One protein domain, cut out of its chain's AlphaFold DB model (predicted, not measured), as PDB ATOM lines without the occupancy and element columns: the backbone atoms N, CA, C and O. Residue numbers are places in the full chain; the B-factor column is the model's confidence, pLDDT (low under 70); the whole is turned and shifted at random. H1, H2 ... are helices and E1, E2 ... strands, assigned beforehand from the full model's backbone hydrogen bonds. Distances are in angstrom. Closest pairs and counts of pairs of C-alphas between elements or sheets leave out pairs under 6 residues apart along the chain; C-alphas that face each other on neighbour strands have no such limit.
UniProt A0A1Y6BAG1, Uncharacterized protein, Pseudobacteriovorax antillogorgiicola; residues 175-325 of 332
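What this domain is: This is residues 175 to 325 of the 332 residues of an uncharacterized protein of Pseudobacteriovorax antillogorgiicola (UniProt A0A1Y6BAG1). Two four-stranded sheets, E1-E8-E7-E4 and E2-E3-E6-E5, stand face to face as a sandwich with their strands crossed, and H1 covers the face of the first sheet turned away from the second. H2 runs from one sheet to the other at one end of the sandwich, with H3 packed on it. The printed part has 151 residues, with named elements in the order E1 E2 E3 E4 H1 E5 E6 H2 H3 E7 E8; both sheets are antiparallel and the class is mixed, helices and strands. The whole is compact, with a radius of gyration of the C-alphas of 15.4 A and spans of 48 by 33 by 23 A.

Where its parts are: E1, residues 175 to 180, begins at C-alpha 175 (157.199, 148.455, 109.614) and is 15.6 A long. E2, residues 194 to 200, and E3, residues 211 to 217, measure 18.6 A and 19.2 A. E4, residues 229 to 235, is 20.0 A long. H1, residues 250 to 259, measures 14.0 A and begins at C-alpha 250 (145.261, 141.351, 89.105). E5, residues 265 to 267, and E6, residues 270 to 275, come next. H2, residues 277 to 286, measures 14.2 A; H3 is residues 296 to 300. E7, residues 304 to 310, is 20.1 A long, and E8, residues 316 to 323, is 22.6 A long and ends at C-alpha 323 (160.583, 147.647, 106.205).

How they stand to each other: In the twisted sheet E1 E8 E7 E4, backbone N and O atoms are within hydrogen-bond range across each pair of neighbour strands, for instance N 178 and O 320 at 2.8 A for E1 and E8, N 306 and O 319 at 2.8 A for E8 and E7, and N 232 and O 307 at 2.9 A for E7 and E4. The sheet E2 E3 E6 E5, also twisted, has such pairs at N 196 and O 215, N 214 and O 273, and N 272 and O 265, each 2.8 A. E2 and E3, E5 and E6, and E7 and E8 are hairpins. The sandwich, two sheets face to face, has its strands at 37 degrees. H1 and the first sheet make two layers, a helix on one face of a sheet; its height over the sheet is 7.6 A and it runs across the strands, at 85 degrees to E4 on the local plane. The closest C-alphas of H1 and E4 are those of Val 257 and Gly 232, 3.9 A apart. H2 only grazes both sheets, and touches H3, closest at the C-alphas of Met 281 and Ala 299, 5.8 A. In H1, H2 and H3 every O i to N i+4 pair is within hydrogen-bond range.

The domain as a whole: The C-alphas farthest apart, of Gln 186 and Tyr 206, are 49.7 A apart. The printed part has no cut; the links E1 to E2, E3 to E4 and E4 to H1 are long. The mean pLDDT of the printed part is 71.6, and 63 residues are under 70, among them residues 197 to 210 and 284 to 302.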
ATOM      1  N   VAL A 175     157.790 149.246 110.701       45.75
ATOM      2  CA  VAL A 175     157.199 148.455 109.614       45.75
ATOM      3  C   VAL A 175     155.893 149.112 109.189       45.75
ATOM      4  O   VAL A 175     154.924 149.164 109.948       45.75
ATOM      5  N   TYR A 176     155.858 149.608 107.955       53.88
ATOM      6  CA  TYR A 176     154.666 150.219 107.380       53.88
ATOM      7  C   TYR A 176     154.015 149.258 106.402       53.88
ATOM      8  O   TYR A 176     154.689 148.569 105.640       53.88
ATOM      9  N   TYR A 177     152.689 149.265 106.363       54.22
ATOM     10  CA  TYR A 177     151.956 148.604 105.299       54.22
ATOM     11  C   TYR A 177     151.209 149.627 104.456       54.22
ATOM     12  O   TYR A 177     150.664 150.613 104.950       54.22
ATOM     13  N   ASN A 178     151.148 149.352 103.162       54.72
ATOM     14  CA  ASN A 178     150.368 150.094 102.197       54.72
ATOM     15  C   ASN A 178     149.417 149.117 101.511       54.72
ATOM     16  O   ASN A 178     149.839 148.121 100.921       54.72
ATOM     17  N   LYS A 179     148.115 149.404 101.565       56.69
ATOM     18  CA  LYS A 179     147.144 148.696 100.728       56.69
ATOM     19  C   LYS A 179     147.411 149.073  99.272       56.69
ATOM     20  O   LYS A 179     147.279 150.240  98.900       56.69
ATOM     21  N   LEU A 180     147.791 148.098  98.453       55.91
ATOM     22  CA  LEU A 180     148.054 148.309  97.035       55.91
ATOM     23  C   LEU A 180     146.734 148.217  96.267       55.91
ATOM     24  O   LEU A 180     145.952 147.280  96.433       55.91
ATOM     25  N   HIS A 181     146.461 149.221  95.435       55.91
ATOM     26  CA  HIS A 181     145.280 149.213  94.580       55.91
ATOM     27  C   HIS A 181     145.495 148.274  93.396       55.91
ATOM     28  O   HIS A 181     146.229 148.606  92.466       55.91
ATOM     29  N   VAL A 182     144.789 147.146  93.403       57.41
ATOM     30  CA  VAL A 182     144.710 146.243  92.259       57.41
ATOM     31  C   VAL A 182     143.650 146.788  91.297       57.41
ATOM     32  O   VAL A 182     142.469 146.893  91.625       57.41
ATOM     33  N   LYS A 183     144.064 147.250  90.116       47.97
ATOM     34  CA  LYS A 183     143.121 147.747  89.095       47.97
ATOM     35  C   LYS A 183     142.467 146.561  88.364       47.97
ATOM     36  O   LYS A 183     143.095 145.527  88.185       47.97
ATOM     37  N   MET A 184     141.255 146.775  87.839       54.97
ATOM     38  CA  MET A 184     140.514 145.853  86.948       54.97
ATOM     39  C   MET A 184     139.863 144.612  87.590       54.97
ATOM     40  O   MET A 184     139.658 143.605  86.913       54.97
ATOM     41  N   GLU A 185     139.459 144.679  88.856       59.41
ATOM     42  CA  GLU A 185     138.662 143.608  89.463       59.41
ATOM     43  C   GLU A 185     137.266 143.507  88.815       59.41
ATOM     44  O   GLU A 185     136.525 144.489  88.741       59.41
ATOM     45  N   GLN A 186     136.899 142.316  88.325       57.25
ATOM     46  CA  GLN A 186     135.549 142.035  87.802       57.25
ATOM     47  C   GLN A 186     134.564 141.617  88.908       57.25
ATOM     48  O   GLN A 186     133.353 141.614  88.695       57.25
ATOM     49  N   GLU A 187     135.085 141.285  90.088       69.19
ATOM     50  CA  GLU A 187     134.365 140.812  91.271       69.19
ATOM     51  C   GLU A 187     134.851 141.608  92.492       69.19
ATOM     52  O   GLU A 187     135.968 142.120  92.458       69.19
ATOM     53  N   PRO A 188     134.076 141.730  93.582       75.94
ATOM     54  CA  PRO A 188     134.562 142.400  94.787       75.94
ATOM     55  C   PRO A 188     135.806 141.689  95.347       75.94
ATOM     56  O   PRO A 188     135.770 140.472  95.532       75.94
ATOM     57  N   ALA A 189     136.902 142.403  95.624       81.69
ATOM     58  CA  ALA A 189     138.039 141.853  96.373       81.69
ATOM     59  C   ALA A 189     137.647 141.421  97.791       81.69
ATOM     60  O   ALA A 189     136.711 141.993  98.364       81.69
ATOM     61  N   PRO A 190     138.351 140.435  98.381       85.62
ATOM     62  CA  PRO A 190     138.234 140.166  99.807       85.62
ATOM     63  C   PRO A 190     138.607 141.415 100.617       85.62
ATOM     64  O   PRO A 190     139.283 142.324 100.127       85.62
ATOM     65  N   THR A 191     138.167 141.478 101.869       85.00
ATOM     66  CA  THR A 191     138.477 142.601 102.766       85.00
ATOM     67  C   THR A 191     139.079 142.085 104.050       85.00
ATOM     68  O   THR A 191     138.644 141.046 104.520       85.00
ATOM     69  N   CYS A 192     140.019 142.829 104.627       82.75
ATOM     70  CA  CYS A 192     140.467 142.658 106.006       82.75
ATOM     71  C   CYS A 192     140.363 144.012 106.706       82.75
ATOM     72  O   CYS A 192     140.564 145.046 106.060       82.75
ATOM     73  N   ASP A 193     140.042 143.992 107.995       80.88
ATOM     74  CA  ASP A 193     139.844 145.196 108.800       80.88
ATOM     75  C   ASP A 193     141.179 145.849 109.167       80.88
ATOM     76  O   ASP A 193     141.297 147.073 109.165       80.88
ATOM     77  N   ASP A 194     142.185 145.024 109.466       77.94
ATOM     78  CA  ASP A 194     143.499 145.473 109.915       77.94
ATOM     79  C   ASP A 194     144.602 144.502 109.470       77.94
ATOM     80  O   ASP A 194     144.360 143.309 109.255       77.94
ATOM     81  N   ILE A 195     145.821 145.016 109.343       75.69
ATOM     82  CA  ILE A 195     147.033 144.225 109.136       75.69
ATOM     83  C   ILE A 195     148.102 144.722 110.101       75.69
ATOM     84  O   ILE A 195     148.349 145.916 110.237       75.69
ATOM     85  N   GLN A 196     148.750 143.783 110.773       75.56
ATOM     86  CA  GLN A 196     149.819 144.052 111.718       75.56
ATOM     87  C   GLN A 196     151.026 143.228 111.316       75.56
ATOM     88  O   GLN A 196     150.897 142.061 110.954       75.56
ATOM     89  N   VAL A 197     152.199 143.838 111.377       69.56
ATOM     90  CA  VAL A 197     153.456 143.153 111.107       69.56
ATOM     91  C   VAL A 197     154.363 143.397 112.291       69.56
ATOM     92  O   VAL A 197     154.506 144.527 112.748       69.56
ATOM     93  N   SER A 198     154.937 142.327 112.814       68.94
ATOM     94  CA  SER A 198     155.806 142.384 113.978       68.94
ATOM     95  C   SER A 198     156.936 141.389 113.824       68.94
ATOM     96  O   SER A 198     156.763 140.315 113.253       68.94
ATOM     97  N   PHE A 199     158.099 141.738 114.344       66.19
ATOM     98  CA  PHE A 199     159.163 140.771 114.517       66.19
ATOM     99  C   PHE A 199     158.927 139.996 115.812       66.19
ATOM    100  O   PHE A 199     158.633 140.589 116.849       66.19
ATOM    101  N   VAL A 200     159.066 138.677 115.752       66.56
ATOM    102  CA  VAL A 200     158.937 137.784 116.901       66.56
ATOM    103  C   VAL A 200     160.315 137.261 117.278       66.56
ATOM    104  O   VAL A 200     161.053 136.724 116.442       66.56
ATOM    105  N   GLU A 201     160.640 137.439 118.553       56.97
ATOM    106  CA  GLU A 201     161.874 136.974 119.178       56.97
ATOM    107  C   GLU A 201     161.938 135.453 119.241       56.97
ATOM    108  O   GLU A 201     160.932 134.785 119.489       56.97
ATOM    109  N   GLY A 202     163.141 134.927 119.014       55.94
ATOM    110  CA  GLY A 202     163.464 133.562 119.400       55.94
ATOM    111  C   GLY A 202     163.690 133.446 120.907       55.94
ATOM    112  O   GLY A 202     163.700 134.444 121.630       55.94
ATOM    113  N   ASP A 203     163.870 132.214 121.369       53.66
ATOM    114  CA  ASP A 203     164.045 131.913 122.791       53.66
ATOM    115  C   ASP A 203     165.436 132.354 123.293       53.66
ATOM    116  O   ASP A 203     165.599 132.682 124.471       53.66
ATOM    117  N   ASP A 204     166.430 132.406 122.398       49.72
ATOM    118  CA  ASP A 204     167.759 132.959 122.642       49.72
ATOM    119  C   ASP A 204     167.918 134.346 121.972       49.72
ATOM    120  O   ASP A 204     168.170 134.433 120.767       49.72
ATOM    121  N   PRO A 205     167.843 135.463 122.723       46.06
ATOM    122  CA  PRO A 205     167.955 136.809 122.156       46.06
ATOM    123  C   PRO A 205     169.361 137.143 121.625       46.06
ATOM    124  O   PRO A 205     169.549 138.220 121.058       46.06
ATOM    125  N   TYR A 206     170.349 136.265 121.838       44.88
ATOM    126  CA  TYR A 206     171.739 136.435 121.416       44.88
ATOM    127  C   TYR A 206     172.064 135.702 120.109       44.88
ATOM    128  O   TYR A 206     173.059 136.033 119.463       44.88
ATOM    129  N   LEU A 207     171.285 134.674 119.756       44.16
ATOM    130  CA  LEU A 207     171.626 133.731 118.685       44.16
ATOM    131  C   LEU A 207     170.437 133.304 117.823       44.16
ATOM    132  O   LEU A 207     170.659 132.884 116.684       44.16
ATOM    133  N   ASP A 208     169.203 133.399 118.320       42.94
ATOM    134  CA  ASP A 208     168.064 132.940 117.546       42.94
ATOM    135  C   ASP A 208     167.660 133.970 116.493       42.94
ATOM    136  O   ASP A 208     167.469 135.160 116.780       42.94
ATOM    137  N   PRO A 209     167.489 133.521 115.245       49.09
ATOM    138  CA  PRO A 209     167.101 134.414 114.186       49.09
ATOM    139  C   PRO A 209     165.680 134.927 114.419       49.09
ATOM    140  O   PRO A 209     164.745 134.168 114.679       49.09
ATOM    141  N   THR A 210     165.514 136.237 114.282       66.44
ATOM    142  CA  THR A 210     164.215 136.896 114.408       66.44
ATOM    143  C   THR A 210     163.263 136.389 113.320       66.44
ATOM    144  O   THR A 210     163.643 136.280 112.153       66.44
ATOM    145  N   SER A 211     162.024 136.064 113.690       72.50
ATOM    146  CA  SER A 211     160.969 135.722 112.727       72.50
ATOM    147  C   SER A 211     160.084 136.934 112.451       72.50
ATOM    148  O   SER A 211     160.003 137.843 113.273       72.50
ATOM    149  N   VAL A 212     159.430 136.971 111.292       76.62
ATOM    150  CA  VAL A 212     158.436 138.000 110.960       76.62
ATOM    151  C   VAL A 212     157.052 137.382 111.085       76.62
ATOM    152  O   VAL A 212     156.760 136.359 110.468       76.62
ATOM    153  N   GLU A 213     156.193 137.997 111.884       83.31
ATOM    154  CA  GLU A 213     154.782 137.660 112.007       83.31
ATOM    155  C   GLU A 213     153.934 138.724 111.309       83.31
ATOM    156  O   GLU A 213     154.017 139.910 111.624       83.31
ATOM    157  N   ILE A 214     153.097 138.280 110.374       85.94
ATOM    158  CA  ILE A 214     152.103 139.091 109.674       85.94
ATOM    159  C   ILE A 214     150.726 138.597 110.114       85.94
ATOM    160  O   ILE A 214     150.356 137.449 109.864       85.94
ATOM    161  N   LEU A 215     149.964 139.466 110.765       87.19
ATOM    162  CA  LEU A 215     148.625 139.204 111.264       87.19
ATOM    163  C   LEU A 215     147.608 140.010 110.456       87.19
ATOM    164  O   LEU A 215     147.620 141.236 110.475       87.19
ATOM    165  N   LEU A 216     146.707 139.318 109.771       89.44
ATOM    166  CA  LEU A 216     145.601 139.889 109.013       89.44
ATOM    167  C   LEU A 216     144.313 139.671 109.816       89.44
ATOM    168  O   LEU A 216     143.944 138.526 110.075       89.44
ATOM    169  N   LYS A 217     143.645 140.747 110.240       89.62
ATOM    170  CA  LYS A 217     142.471 140.679 111.126       89.62
ATOM    171  C   LYS A 217     141.169 140.905 110.374       89.62
ATOM    172  O   LYS A 217     141.100 141.751 109.480       89.62
ATOM    173  N   GLY A 218     140.126 140.187 110.783       88.88
ATOM    174  CA  GLY A 218     138.770 140.376 110.266       88.88
ATOM    175  C   GLY A 218     138.657 140.144 108.758       88.88
ATOM    176  O   GLY A 218     137.873 140.809 108.086       88.88
ATOM    177  N   CYS A 219     139.454 139.235 108.197       89.44
ATOM    178  CA  CYS A 219     139.413 138.957 106.772       89.44
ATOM    179  C   CYS A 219     138.157 138.167 106.391       89.44
ATOM    180  O   CYS A 219     137.866 137.122 106.973       89.44
ATOM    181  N   VAL A 220     137.426 138.642 105.386       89.56
ATOM    182  CA  VAL A 220     136.175 138.028 104.929       89.56
ATOM    183  C   VAL A 220     136.154 137.836 103.420       89.56
ATOM    184  O   VAL A 220     136.670 138.657 102.653       89.56
ATOM    185  N   THR A 221     135.511 136.744 103.001       86.62
ATOM    186  CA  THR A 221     135.158 136.534 101.602       86.62
ATOM    187  C   THR A 221     134.062 137.516 101.205       86.62
ATOM    188  O   THR A 221     133.167 137.848 101.985       86.62
ATOM    189  N   THR A 222     134.131 138.009  99.976       82.06
ATOM    190  CA  THR A 222     133.166 138.990  99.448       82.06
ATOM    191  C   THR A 222     132.342 138.448  98.288       82.06
ATOM    192  O   THR A 222     131.415 139.114  97.818       82.06
ATOM    193  N   ILE A 223     132.620 137.211  97.869       77.81
ATOM    194  CA  ILE A 223     131.806 136.458  96.916       77.81
ATOM    195  C   ILE A 223     131.085 135.320  97.639       77.81
ATOM    196  O   ILE A 223     131.684 134.549  98.382       77.81
ATOM    197  N   ALA A 224     129.779 135.199  97.400       70.38
ATOM    198  CA  ALA A 224     128.920 134.247  98.108       70.38
ATOM    199  C   ALA A 224     129.242 132.767  97.811       70.38
ATOM    200  O   ALA A 224     128.792 131.889  98.541       70.38
ATOM    201  N   SER A 225     129.973 132.482  96.729       71.75
ATOM    202  CA  SER A 225     130.381 131.131  96.330       71.75
ATOM    203  C   SER A 225     131.708 130.670  96.936       71.75
ATOM    204  O   SER A 225     132.015 129.485  96.831       71.75
ATOM    205  N   ALA A 226     132.496 131.572  97.533       73.31
ATOM    206  CA  ALA A 226     133.770 131.227  98.157       73.31
ATOM    207  C   ALA A 226     133.583 130.984  99.653       73.31
ATOM    208  O   ALA A 226     133.030 131.821 100.369       73.31
ATOM    209  N   ASN A 227     134.095 129.845 100.118       73.00
ATOM    210  CA  ASN A 227     134.063 129.487 101.533       73.00
ATOM    211  C   ASN A 227     135.333 129.927 102.270       73.00
ATOM    212  O   ASN A 227     135.273 130.126 103.479       73.00
ATOM    213  N   ASN A 228     136.454 130.094 101.557       87.12
ATOM    214  CA  ASN A 228     137.742 130.454 102.141       87.12
ATOM    215  C   ASN A 228     138.468 131.542 101.338       87.12
ATOM    216  O   ASN A 228     138.065 131.935 100.239       87.12
ATOM    217  N   LEU A 229     139.572 132.002 101.922       90.75
ATOM    218  CA  LEU A 229     140.553 132.882 101.301       90.75
ATOM    219  C   LEU A 229     141.816 132.090 100.960       90.75
ATOM    220  O   LEU A 229     142.233 131.208 101.708       90.75
ATOM    221  N   GLU A 230     142.435 132.440  99.841       92.62
ATOM    222  CA  GLU A 230     143.746 131.948  99.429       92.62
ATOM    223  C   GLU A 230     144.787 133.047  99.632       92.62
ATOM    224  O   GLU A 230     144.511 134.225  99.390       92.62
ATOM    225  N   PHE A 231     145.991 132.663 100.052       91.94
ATOM    226  CA  PHE A 231     147.058 133.595 100.401       91.94
ATOM    227  C   PHE A 231     148.319 133.280  99.607       91.94
ATOM    228  O   PHE A 231     148.692 132.117  99.440       91.94
ATOM    229  N   GLY A 232     149.004 134.326  99.160       88.62
ATOM    230  CA  GLY A 232     150.345 134.234  98.607       88.62
ATOM    231  C   GLY A 232     151.253 135.300  99.194       88.62
ATOM    232  O   GLY A 232     150.797 136.395  99.537       88.62
ATOM    233  N   LEU A 233     152.540 134.977  99.304       87.00
ATOM    234  CA  LEU A 233     153.545 135.873  99.860       87.00
ATOM    235  C   LEU A 233     154.769 135.939  98.953       87.00
ATOM    236  O   LEU A 233     155.444 134.938  98.719       87.00
ATOM    237  N   ALA A 234     155.080 137.138  98.475       81.94
ATOM    238  CA  ALA A 234     156.296 137.416  97.728       81.94
ATOM    239  C   ALA A 234     157.260 138.251  98.572       81.94
ATOM    240  O   ALA A 234     156.850 139.192  99.249       81.94
ATOM    241  N   ILE A 235     158.549 137.919  98.502       74.88
ATOM    242  CA  ILE A 235     159.622 138.671  99.159       74.88
ATOM    243  C   ILE A 235     160.318 139.527  98.104       74.88
ATOM    244  O   ILE A 235     160.699 139.021  97.045       74.88
ATOM    245  N   ARG A 236     160.490 140.819  98.382       68.31
ATOM    246  CA  ARG A 236     161.247 141.732  97.526       68.31
ATOM    247  C   ARG A 236     162.731 141.388  97.626       68.31
ATOM    248  O   ARG A 236     163.323 141.528  98.689       68.31
ATOM    249  N   SER A 237     163.363 141.027  96.510       55.41
ATOM    250  CA  SER A 237     164.816 141.167  96.407       55.41
ATOM    251  C   SER A 237     165.159 142.556  95.888       55.41
ATOM    252  O   SER A 237     164.538 143.076  94.960       55.41
ATOM    253  N   ILE A 238     166.158 143.179  96.506       48.25
ATOM    254  CA  ILE A 238     166.774 144.420  96.035       48.25
ATOM    255  C   ILE A 238     167.702 144.024  94.869       48.25
ATOM    256  O   ILE A 238     168.915 143.951  95.047       48.25
ATOM    257  N   PRO A 239     167.155 143.539  93.735       42.50
ATOM    258  CA  PRO A 239     166.964 144.414  92.575       42.50
ATOM    259  C   PRO A 239     165.781 144.042  91.641       42.50
ATOM    260  O   PRO A 239     165.659 144.641  90.572       42.50
ATOM    261  N   ASP A 240     164.915 143.078  91.979       45.84
ATOM    262  CA  ASP A 240     163.862 142.593  91.069       45.84
ATOM    263  C   ASP A 240     162.494 143.195  91.446       45.84
ATOM    264  O   ASP A 240     161.680 142.630  92.175       45.84
ATOM    265  N   PHE A 241     162.256 144.407  90.938       48.94
ATOM    266  CA  PHE A 241     161.075 145.259  91.158       48.94
ATOM    267  C   PHE A 241     159.758 144.711  90.563       48.94
ATOM    268  O   PHE A 241     158.838 145.479  90.268       48.94
ATOM    269  N   ARG A 242     159.622 143.400  90.331       53.44
ATOM    270  CA  ARG A 242     158.469 142.861  89.591       53.44
ATOM    271  C   ARG A 242     157.127 143.036  90.304       53.44
ATOM    272  O   ARG A 242     156.143 143.284  89.608       53.44
ATOM    273  N   TYR A 243     157.113 142.996  91.637       53.22
ATOM    274  CA  TYR A 243     155.890 143.001  92.454       53.22
ATOM    275  C   TYR A 243     155.678 144.278  93.283       53.22
ATOM    276  O   TYR A 243     154.695 144.381  94.000       53.22
ATOM    277  N   TRP A 244     156.555 145.280  93.162       55.31
ATOM    278  CA  TRP A 244     156.370 146.604  93.775       55.31
ATOM    279  C   TRP A 244     156.311 147.685  92.695       55.31
ATOM    280  O   TRP A 244     157.117 148.615  92.645       55.31
ATOM    281  N   LYS A 245     155.394 147.512  91.743       55.06
ATOM    282  CA  LYS A 245     155.141 148.498  90.691       55.06
ATOM    283  C   LYS A 245     154.095 149.497  91.182       55.06
ATOM    284  O   LYS A 245     153.136 149.113  91.842       55.06
ATOM    285  N   ASN A 246     154.223 150.761  90.773       51.38
ATOM    286  CA  ASN A 246     153.165 151.767  90.966       51.38
ATOM    287  C   ASN A 246     151.824 151.344  90.327       51.38
ATOM    288  O   ASN A 246     150.771 151.837  90.722       51.38
ATOM    289  N   ASP A 247     151.870 150.430  89.353       57.03
ATOM    290  CA  ASP A 247     150.720 149.759  88.755       57.03
ATOM    291  C   ASP A 247     150.811 148.248  89.040       57.03
ATOM    292  O   ASP A 247     151.431 147.507  88.278       57.03
ATOM    293  N   PHE A 248     150.231 147.813  90.161       69.19
ATOM    294  CA  PHE A 248     150.092 146.404  90.547       69.19
ATOM    295  C   PHE A 248     148.796 145.836  89.938       69.19
ATOM    296  O   PHE A 248     147.722 146.418  90.138       69.19
ATOM    297  N   THR A 249     148.869 144.750  89.159       76.69
ATOM    298  CA  THR A 249     147.697 144.212  88.436       76.69
ATOM    299  C   THR A 249     147.099 142.970  89.090       76.69
ATOM    300  O   THR A 249     147.645 142.401  90.036       76.69
ATOM    301  N   ILE A 250     145.927 142.552  88.602       79.50
ATOM    302  CA  ILE A 250     145.261 141.351  89.105       79.50
ATOM    303  C   ILE A 250     146.011 140.074  88.719       79.50
ATOM    304  O   ILE A 250     146.044 139.123  89.494       79.50
ATOM    305  N   GLU A 251     146.665 140.067  87.558       82.69
ATOM    306  CA  GLU A 251     147.533 138.976  87.126       82.69
ATOM    307  C   GLU A 251     148.737 138.826  88.063       82.69
ATOM    308  O   GLU A 251     149.044 137.703  88.458       82.69
ATOM    309  N   ASP A 252     149.349 139.940  88.494       80.25
ATOM    310  CA  ASP A 252     150.437 139.920  89.483       80.25
ATOM    311  C   ASP A 252     149.953 139.289  90.806       80.25
ATOM    312  O   ASP A 252     150.610 138.410  91.365       80.25
ATOM    313  N   ALA A 253     148.765 139.679  91.294       81.00
ATOM    314  CA  ALA A 253     148.175 139.102  92.507       81.00
ATOM    315  C   ALA A 253     147.933 137.589  92.372       81.00
ATOM    316  O   ALA A 253     148.232 136.814  93.282       81.00
ATOM    317  N   GLN A 254     147.392 137.159  91.229       83.88
ATOM    318  CA  GLN A 254     147.110 135.751  90.951       83.88
ATOM    319  C   GLN A 254     148.390 134.925  90.840       83.88
ATOM    320  O   GLN A 254     148.410 133.783  91.304       83.88
ATOM    321  N   GLU A 255     149.448 135.489  90.261       84.62
ATOM    322  CA  GLU A 255     150.750 134.840  90.179       84.62
ATOM    323  C   GLU A 255     151.330 134.599  91.575       84.62
ATOM    324  O   GLU A 255     151.747 133.480  91.871       84.62
ATOM    325  N   ILE A 256     151.274 135.598  92.463       84.50
ATOM    326  CA  ILE A 256     151.739 135.457  93.851       84.50
ATOM    327  C   ILE A 256     150.954 134.362  94.582       84.50
ATOM    328  O   ILE A 256     151.561 133.469  95.167       84.50
ATOM    329  N   VAL A 257     149.619 134.374  94.516       86.38
ATOM    330  CA  VAL A 257     148.785 133.356  95.185       86.38
ATOM    331  C   VAL A 257     149.036 131.952  94.626       86.38
ATOM    332  O   VAL A 257     149.074 130.988  95.385       86.38
ATOM    333  N   SER A 258     149.232 131.818  93.312       85.31
ATOM    334  CA  SER A 258     149.347 130.504  92.660       85.31
ATOM    335  C   SER A 258     150.754 129.906  92.746       85.31
ATOM    336  O   SER A 258     150.895 128.694  92.890       85.31
ATOM    337  N   ASN A 259     151.793 130.741  92.647       81.44
ATOM    338  CA  ASN A 259     153.188 130.292  92.589       81.44
ATOM    339  C   ASN A 259     153.908 130.384  93.937       81.44
ATOM    340  O   ASN A 259     154.894 129.679  94.147       81.44
ATOM    341  N   LEU A 260     153.439 131.252  94.835       82.00
ATOM    342  CA  LEU A 260     154.042 131.533  96.138       82.00
ATOM    343  C   LEU A 260     152.991 131.404  97.249       82.00
ATOM    344  O   LEU A 260     152.867 132.274  98.115       82.00
ATOM    345  N   SER A 261     152.206 130.325  97.192       86.12
ATOM    346  CA  SER A 261     151.128 130.072  98.145       86.12
ATOM    347  C   SER A 261     151.654 129.922  99.573       86.12
ATOM    348  O   SER A 261     152.690 129.301  99.827       86.12
ATOM    349  N   VAL A 262     150.905 130.479 100.521       88.38
ATOM    350  CA  VAL A 262     151.153 130.326 101.957       88.38
ATOM    351  C   VAL A 262     149.882 129.870 102.659       88.38
ATOM    352  O   VAL A 262     148.771 130.189 102.241       88.38
ATOM    353  N   TYR A 263     150.051 129.113 103.739       90.88
ATOM    354  CA  TYR A 263     148.953 128.544 104.517       90.88
ATOM    355  C   TYR A 263     148.984 129.139 105.928       90.88
ATOM    356  O   TYR A 263     149.656 128.581 106.797       90.88
ATOM    357  N   PRO A 264     148.340 130.299 106.151       91.69
ATOM    358  CA  PRO A 264     148.328 130.936 107.462       91.69
ATOM    359  C   PRO A 264     147.614 130.087 108.514       91.69
ATOM    360  O   PRO A 264     146.660 129.364 108.220       91.69
ATOM    361  N   GLU A 265     148.030 130.245 109.768       93.00
ATOM    362  CA  GLU A 265     147.247 129.800 110.917       93.00
ATOM    363  C   GLU A 265     145.961 130.629 110.990       93.00
ATOM    364  O   GLU A 265     146.005 131.856 110.890       93.00
ATOM    365  N   GLN A 266     144.816 129.972 111.175       92.94
ATOM    366  CA  GLN A 266     143.508 130.627 111.171       92.94
ATOM    367  C   GLN A 266     142.833 130.534 112.542       92.94
ATOM    368  O   GLN A 266     142.720 129.451 113.120       92.94
ATOM    369  N   ASN A 267     142.310 131.662 113.023       92.50
ATOM    370  CA  ASN A 267     141.419 131.730 114.177       92.50
ATOM    371  C   ASN A 267     140.192 132.587 113.837       92.50
ATOM    372  O   ASN A 267     140.232 133.814 113.886       92.50
ATOM    373  N   GLY A 268     139.090 131.937 113.455       89.38
ATOM    374  CA  GLY A 268     137.928 132.644 112.916       89.38
ATOM    375  C   GLY A 268     138.277 133.346 111.601       89.38
ATOM    376  O   GLY A 268     138.690 132.687 110.648       89.38
ATOM    377  N   ASN A 269     138.118 134.670 111.571       91.69
ATOM    378  CA  ASN A 269     138.442 135.520 110.417       91.69
ATOM    379  C   ASN A 269     139.837 136.164 110.526       91.69
ATOM    380  O   ASN A 269     140.191 137.001 109.698       91.69
ATOM    381  N   ASP A 270     140.621 135.795 111.538       92.44
ATOM    382  CA  ASP A 270     141.986 136.278 111.713       92.44
ATOM    383  C   ASP A 270     142.979 135.240 111.181       92.44
ATOM    384  O   ASP A 270     142.848 134.040 111.447       92.44
ATOM    385  N   TYR A 271     143.983 135.712 110.445       93.19
ATOM    386  CA  TYR A 271     144.979 134.889 109.770       93.19
ATOM    387  C   TYR A 271     146.388 135.339 110.149       93.19
ATOM    388  O   TYR A 271     146.719 136.518 110.039       93.19
ATOM    389  N   ARG A 272     147.233 134.394 110.562       93.06
ATOM    390  CA  ARG A 272     148.625 134.641 110.948       93.06
ATOM    391  C   ARG A 272     149.582 133.910 110.015       93.06
ATOM    392  O   ARG A 272     149.527 132.690 109.885       93.06
ATOM    393  N   ILE A 273     150.508 134.654 109.422       90.69
ATOM    394  CA  ILE A 273     151.645 134.130 108.665       90.69
ATOM    395  C   ILE A 273     152.897 134.366 109.508       90.69
ATOM    396  O   ILE A 273     153.193 135.507 109.854       90.69
ATOM    397  N   ARG A 274     153.643 133.305 109.825       87.06
ATOM    398  CA  ARG A 274     154.950 133.411 110.484       87.06
ATOM    399  C   ARG A 274     156.038 132.958 109.520       87.06
ATOM    400  O   ARG A 274     155.989 131.840 109.018       87.06
ATOM    401  N   LEU A 275     157.005 133.833 109.272       80.75
ATOM    402  CA  LEU A 275     158.170 133.574 108.436       80.75
ATOM    403  C   LEU A 275     159.400 133.462 109.325       80.75
ATOM    404  O   LEU A 275     159.790 134.432 109.977       80.75
ATOM    405  N   SER A 276     160.028 132.289 109.345       78.19
ATOM    406  CA  SER A 276     161.359 132.170 109.937       78.19
ATOM    407  C   SER A 276     162.384 132.891 109.059       78.19
ATOM    408  O   SER A 276     162.192 133.037 107.848       78.19
ATOM    409  N   LEU A 277     163.525 133.280 109.627       72.88
ATOM    410  CA  LEU A 277     164.614 133.841 108.827       72.88
ATOM    411  C   LEU A 277     165.051 132.898 107.696       72.88
ATOM    412  O   LEU A 277     165.330 133.353 106.589       72.88
ATOM    413  N   SER A 278     165.068 131.583 107.936       72.75
ATOM    414  CA  SER A 278     165.381 130.601 106.894       72.75
ATOM    415  C   SER A 278     164.388 130.633 105.733       72.75
ATOM    416  O   SER A 278     164.805 130.476 104.581       72.75
ATOM    417  N   ASP A 279     163.104 130.879 106.005       78.50
ATOM    418  CA  ASP A 279     162.089 131.021 104.957       78.50
ATOM    419  C   ASP A 279     162.346 132.285 104.139       78.50
ATOM    420  O   ASP A 279     162.333 132.238 102.906       78.50
ATOM    421  N   ILE A 280     162.672 133.391 104.818       75.69
ATOM    422  CA  ILE A 280     162.973 134.673 104.178       75.69
ATOM    423  C   ILE A 280     164.208 134.550 103.279       75.69
ATOM    424  O   ILE A 280     164.158 134.870 102.090       75.69
ATOM    425  N   MET A 281     165.300 133.997 103.807       73.12
ATOM    426  CA  MET A 281     166.536 133.763 103.058       73.12
ATOM    427  C   MET A 281     166.324 132.822 101.867       73.12
ATOM    428  O   MET A 281     166.883 133.040 100.787       73.12
ATOM    429  N   THR A 282     165.504 131.782 102.035       74.69
ATOM    430  CA  THR A 282     165.167 130.851 100.950       74.69
ATOM    431  C   THR A 282     164.353 131.544  99.861       74.69
ATOM    432  O   THR A 282     164.638 131.355  98.676       74.69
ATOM    433  N   GLY A 283     163.364 132.362 100.235       72.06
ATOM    434  CA  GLY A 283     162.568 133.149  99.294       72.06
ATOM    435  C   GLY A 283     163.426 134.140  98.508       72.06
ATOM    436  O   GLY A 283     163.355 134.174  97.278       72.06
ATOM    437  N   LEU A 284     164.328 134.851  99.188       69.69
ATOM    438  CA  LEU A 284     165.298 135.748  98.556       69.69
ATOM    439  C   LEU A 284     166.224 135.002  97.589       69.69
ATOM    440  O   LEU A 284     166.395 135.429  96.450       69.69
ATOM    441  N   SER A 285     166.743 133.839  97.984       66.69
ATOM    442  CA  SER A 285     167.627 133.026  97.135       66.69
ATOM    443  C   SER A 285     166.928 132.513  95.869       66.69
ATOM    444  O   SER A 285     167.543 132.408  94.809       66.69
ATOM    445  N   LYS A 286     165.627 132.202  95.953       65.56
ATOM    446  CA  LYS A 286     164.814 131.759  94.807       65.56
ATOM    447  C   LYS A 286     164.432 132.901  93.862       65.56
ATOM    448  O   LYS A 286     164.150 132.640  92.696       65.56
ATOM    449  N   SER A 287     164.449 134.145  94.339       56.31
ATOM    450  CA  SER A 287     164.028 135.329  93.576       56.31
ATOM    451  C   SER A 287     165.025 135.808  92.504       56.31
ATOM    452  O   SER A 287     164.751 136.782  91.812       56.31
ATOM    453  N   GLY A 288     166.150 135.109  92.303       48.66
ATOM    454  CA  GLY A 288     166.987 135.282  91.109       48.66
ATOM    455  C   GLY A 288     168.192 136.215  91.244       48.66
ATOM    456  O   GLY A 288     168.792 136.559  90.226       48.66
ATOM    457  N   SER A 289     168.618 136.592  92.454       48.28
ATOM    458  CA  SER A 289     169.903 137.279  92.618       48.28
ATOM    459  C   SER A 289     171.058 136.310  92.339       48.28
ATOM    460  O   SER A 289     171.312 135.385  93.106       48.28
ATOM    461  N   SER A 290     171.818 136.545  91.271       43.03
ATOM    462  CA  SER A 290     173.078 135.858  90.926       43.03
ATOM    463  C   SER A 290     174.238 136.133  91.908       43.03
ATOM    464  O   SER A 290     175.400 135.864  91.606       43.03
ATOM    465  N   LEU A 291     173.923 136.659  93.092       45.69
ATOM    466  CA  LEU A 291     174.818 137.148  94.136       45.69
ATOM    467  C   LEU A 291     174.708 136.251  95.380       45.69
ATOM    468  O   LEU A 291     174.161 136.666  96.388       45.69
ATOM    469  N   GLY A 292     175.216 135.016  95.311       52.81
ATOM    470  CA  GLY A 292     175.415 134.160  96.494       52.81
ATOM    471  C   GLY A 292     174.186 133.948  97.401       52.81
ATOM    472  O   GLY A 292     173.045 134.177  97.016       52.81
ATOM    473  N   THR A 293     174.419 133.440  98.613       52.81
ATOM    474  CA  THR A 293     173.396 133.380  99.669       52.81
ATOM    475  C   THR A 293     173.195 134.796 100.232       52.81
ATOM    476  O   THR A 293     174.197 135.410 100.605       52.81
ATOM    477  N   PRO A 294     171.957 135.329 100.288       56.78
ATOM    478  CA  PRO A 294     171.687 136.669 100.813       56.78
ATOM    479  C   PRO A 294     172.115 136.783 102.282       56.78
ATOM    480  O   PRO A 294     172.061 135.796 103.016       56.78
ATOM    481  N   SER A 295     172.544 137.976 102.704       58.97
ATOM    482  CA  SER A 295     172.848 138.246 104.114       58.97
ATOM    483  C   SER A 295     171.580 138.190 104.970       58.97
ATOM    484  O   SER A 295     170.469 138.427 104.488       58.97
ATOM    485  N   VAL A 296     171.748 137.900 106.257       58.81
ATOM    486  CA  VAL A 296     170.699 138.022 107.271       58.81
ATOM    487  C   VAL A 296     170.240 139.473 107.379       58.81
ATOM    488  O   VAL A 296     169.042 139.705 107.492       58.81
ATOM    489  N   VAL A 297     171.143 140.452 107.244       56.97
ATOM    490  CA  VAL A 297     170.760 141.875 107.174       56.97
ATOM    491  C   VAL A 297     169.783 142.119 106.020       56.97
ATOM    492  O   VAL A 297     168.691 142.628 106.248       56.97
ATOM    493  N   ILE A 298     170.100 141.674 104.797       63.31
ATOM    494  CA  ILE A 298     169.190 141.805 103.644       63.31
ATOM    495  C   ILE A 298     167.861 141.082 103.898       63.31
ATOM    496  O   ILE A 298     166.814 141.567 103.478       63.31
ATOM    497  N   ALA A 299     167.882 139.940 104.588       66.38
ATOM    498  CA  ALA A 299     166.669 139.216 104.947       66.38
ATOM    499  C   ALA A 299     165.800 139.974 105.962       66.38
ATOM    500  O   ALA A 299     164.585 140.029 105.796       66.38
ATOM    501  N   LEU A 300     166.394 140.603 106.974       61.44
ATOM    502  CA  LEU A 300     165.656 141.406 107.952       61.44
ATOM    503  C   LEU A 300     165.119 142.705 107.343       61.44
ATOM    504  O   LEU A 300     164.038 143.144 107.719       61.44
ATOM    505  N   LEU A 301     165.827 143.279 106.370       63.31
ATOM    506  CA  LEU A 301     165.415 144.471 105.620       63.31
ATOM    507  C   LEU A 301     164.476 144.178 104.444       63.31
ATOM    508  O   LEU A 301     164.163 145.081 103.669       63.31
ATOM    509  N   ALA A 302     164.071 142.923 104.254       68.81
ATOM    510  CA  ALA A 302     163.256 142.559 103.112       68.81
ATOM    511  C   ALA A 302     161.851 143.166 103.224       68.81
ATOM    512  O   ALA A 302     161.204 143.091 104.268       68.81
ATOM    513  N   ASP A 303     161.362 143.714 102.114       73.69
ATOM    514  CA  ASP A 303     159.953 144.074 101.976       73.69
ATOM    515  C   ASP A 303     159.145 142.854 101.532       73.69
ATOM    516  O   ASP A 303     159.651 141.956 100.844       73.69
ATOM    517  N   PHE A 304     157.855 142.851 101.851       78.00
ATOM    518  CA  PHE A 304     156.956 141.748 101.526       78.00
ATOM    519  C   PHE A 304     155.730 142.237 100.770       78.00
ATOM    520  O   PHE A 304     155.236 143.338 100.989       78.00
ATOM    521  N   VAL A 305     155.193 141.387  99.905       82.88
ATOM    522  CA  VAL A 305     153.874 141.574  99.308       82.88
ATOM    523  C   VAL A 305     153.006 140.398  99.709       82.88
ATOM    524  O   VAL A 305     153.348 139.247  99.439       82.88
ATOM    525  N   VAL A 306     151.875 140.694 100.340       85.75
ATOM    526  CA  VAL A 306     150.868 139.706 100.722       85.75
ATOM    527  C   VAL A 306     149.663 139.882  99.818       85.75
ATOM    528  O   VAL A 306     149.025 140.933  99.831       85.75
ATOM    529  N   ALA A 307     149.353 138.853  99.038       87.75
ATOM    530  CA  ALA A 307     148.170 138.800  98.193       87.75
ATOM    531  C   ALA A 307     147.130 137.862  98.817       87.75
ATOM    532  O   ALA A 307     147.453 136.751  99.232       87.75
ATOM    533  N   VAL A 308     145.880 138.314  98.867       89.44
ATOM    534  CA  VAL A 308     144.725 137.587  99.401       89.44
ATOM    535  C   VAL A 308     143.671 137.502  98.309       89.44
ATOM    536  O   VAL A 308     143.297 138.522  97.739       89.44
ATOM    537  N   ARG A 309     143.159 136.310  98.018       89.88
ATOM    538  CA  ARG A 309     142.153 136.075  96.973       89.88
ATOM    539  C   ARG A 309     140.952 135.337  97.547       89.88
ATOM    540  O   ARG A 309     141.107 134.509  98.439       89.88
ATOM    541  N   ASN A 310     139.756 135.608  97.029       87.06
ATOM    542  CA  ASN A 310     138.619 134.719  97.268       87.06
ATOM    543  C   ASN A 310     138.883 133.363  96.590       87.06
ATOM    544  O   ASN A 310     139.221 133.339  95.407       87.06
ATOM    545  N   GLU A 311     138.698 132.246  97.295       86.69
ATOM    546  CA  GLU A 311     138.893 130.912  96.711       86.69
ATOM    547  C   GLU A 311     138.038 130.735  95.440       86.69
ATOM    548  O   GLU A 311     136.815 130.892  95.463       86.69
ATOM    549  N   GLY A 312     138.689 130.446  94.307       76.06
ATOM    550  CA  GLY A 312     138.028 130.277  93.005       76.06
ATOM    551  C   GLY A 312     137.536 131.565  92.325       76.06
ATOM    552  O   GLY A 312     136.966 131.478  91.237       76.06
ATOM    553  N   GLY A 313     137.755 132.737  92.928       78.00
ATOM    554  CA  GLY A 313     137.474 134.047  92.335       78.00
ATOM    555  C   GLY A 313     138.685 134.640  91.615       78.00
ATOM    556  O   GLY A 313     139.808 134.141  91.719       78.00
ATOM    557  N   ILE A 314     138.466 135.739  90.889       75.88
ATOM    558  CA  ILE A 314     139.554 136.464  90.208       75.88
ATOM    559  C   ILE A 314     139.944 137.769  90.894       75.88
ATOM    560  O   ILE A 314     140.941 138.344  90.481       75.88
ATOM    561  N   SER A 315     139.211 138.218  91.918       77.31
ATOM    562  CA  SER A 315     139.490 139.434  92.692       77.31
ATOM    563  C   SER A 315     140.469 139.196  93.844       77.31
ATOM    564  O   SER A 315     140.413 138.161  94.512       77.31
ATOM    565  N   ALA A 316     141.354 140.159  94.108       81.00
ATOM    566  CA  ALA A 316     142.395 140.015  95.118       81.00
ATOM    567  C   ALA A 316     142.669 141.326  95.859       81.00
ATOM    568  O   ALA A 316     142.663 142.402  95.277       81.00
ATOM    569  N   LEU A 317     142.966 141.212  97.147       81.12
ATOM    570  CA  LEU A 317     143.450 142.283  98.002       81.12
ATOM    571  C   LEU A 317     144.953 142.123  98.198       81.12
ATOM    572  O   LEU A 317     145.420 141.020  98.468       81.12
ATOM    573  N   VAL A 318     145.709 143.213  98.091       80.00
ATOM    574  CA  VAL A 318     147.169 143.159  98.186       80.00
ATOM    575  C   VAL A 318     147.686 144.189  99.179       80.00
ATOM    576  O   VAL A 318     147.292 145.357  99.152       80.00
ATOM    577  N   TYR A 319     148.597 143.747 100.038       75.88
ATOM    578  CA  TYR A 319     149.336 144.579 100.975       75.88
ATOM    579  C   TYR A 319     150.812 144.565 100.614       75.88
ATOM    580  O   TYR A 319     151.420 143.501 100.528       75.88
ATOM    581  N   GLY A 320     151.383 145.748 100.426       72.62
ATOM    582  CA  GLY A 320     152.823 145.937 100.452       72.62
ATOM    583  C   GLY A 320     153.256 146.225 101.884       72.62
ATOM    584  O   GLY A 320     152.696 147.116 102.515       72.62
ATOM    585  N   ILE A 321     154.232 145.489 102.391       70.19
ATOM    586  CA  ILE A 321     154.850 145.671 103.702       70.19
ATOM    587  C   ILE A 321     156.261 146.196 103.450       70.19
ATOM    588  O   ILE A 321     157.102 145.462 102.934       70.19
ATOM    589  N   GLU A 322     156.487 147.468 103.771       66.69
ATOM    590  CA  GLU A 322     157.791 148.122 103.678       66.69
ATOM    591  C   GLU A 322     158.491 148.056 105.032       66.69
ATOM    592  O   GLU A 322     157.951 148.532 106.038       66.69
ATOM    593  N   ASN A 323     159.716 147.536 105.051       58.31
ATOM    594  CA  ASN A 323     160.583 147.647 106.205       58.31
ATOM    595  C   ASN A 323     161.510 148.860 106.048       58.31
ATOM    596  O   ASN A 323     162.518 148.821 105.340       58.31
ATOM    597  N   LYS A 324     161.166 149.979 106.697       51.59
ATOM    598  CA  LYS A 324     161.999 151.189 106.683       51.59
ATOM    599  C   LYS A 324     163.023 151.155 107.803       51.59
ATOM    600  O   LYS A 324     162.996 151.999 108.692       51.59
ATOM    601  N   CYS A 325     163.990 150.255 107.724       44.31
ATOM    602  CA  CYS A 325     165.183 150.453 108.530       44.31
ATOM    603  C   CYS A 325     166.022 151.551 107.878       44.31
ATOM    604  O   CYS A 325     166.375 151.469 106.698       44.31
TER     605      CYS A 325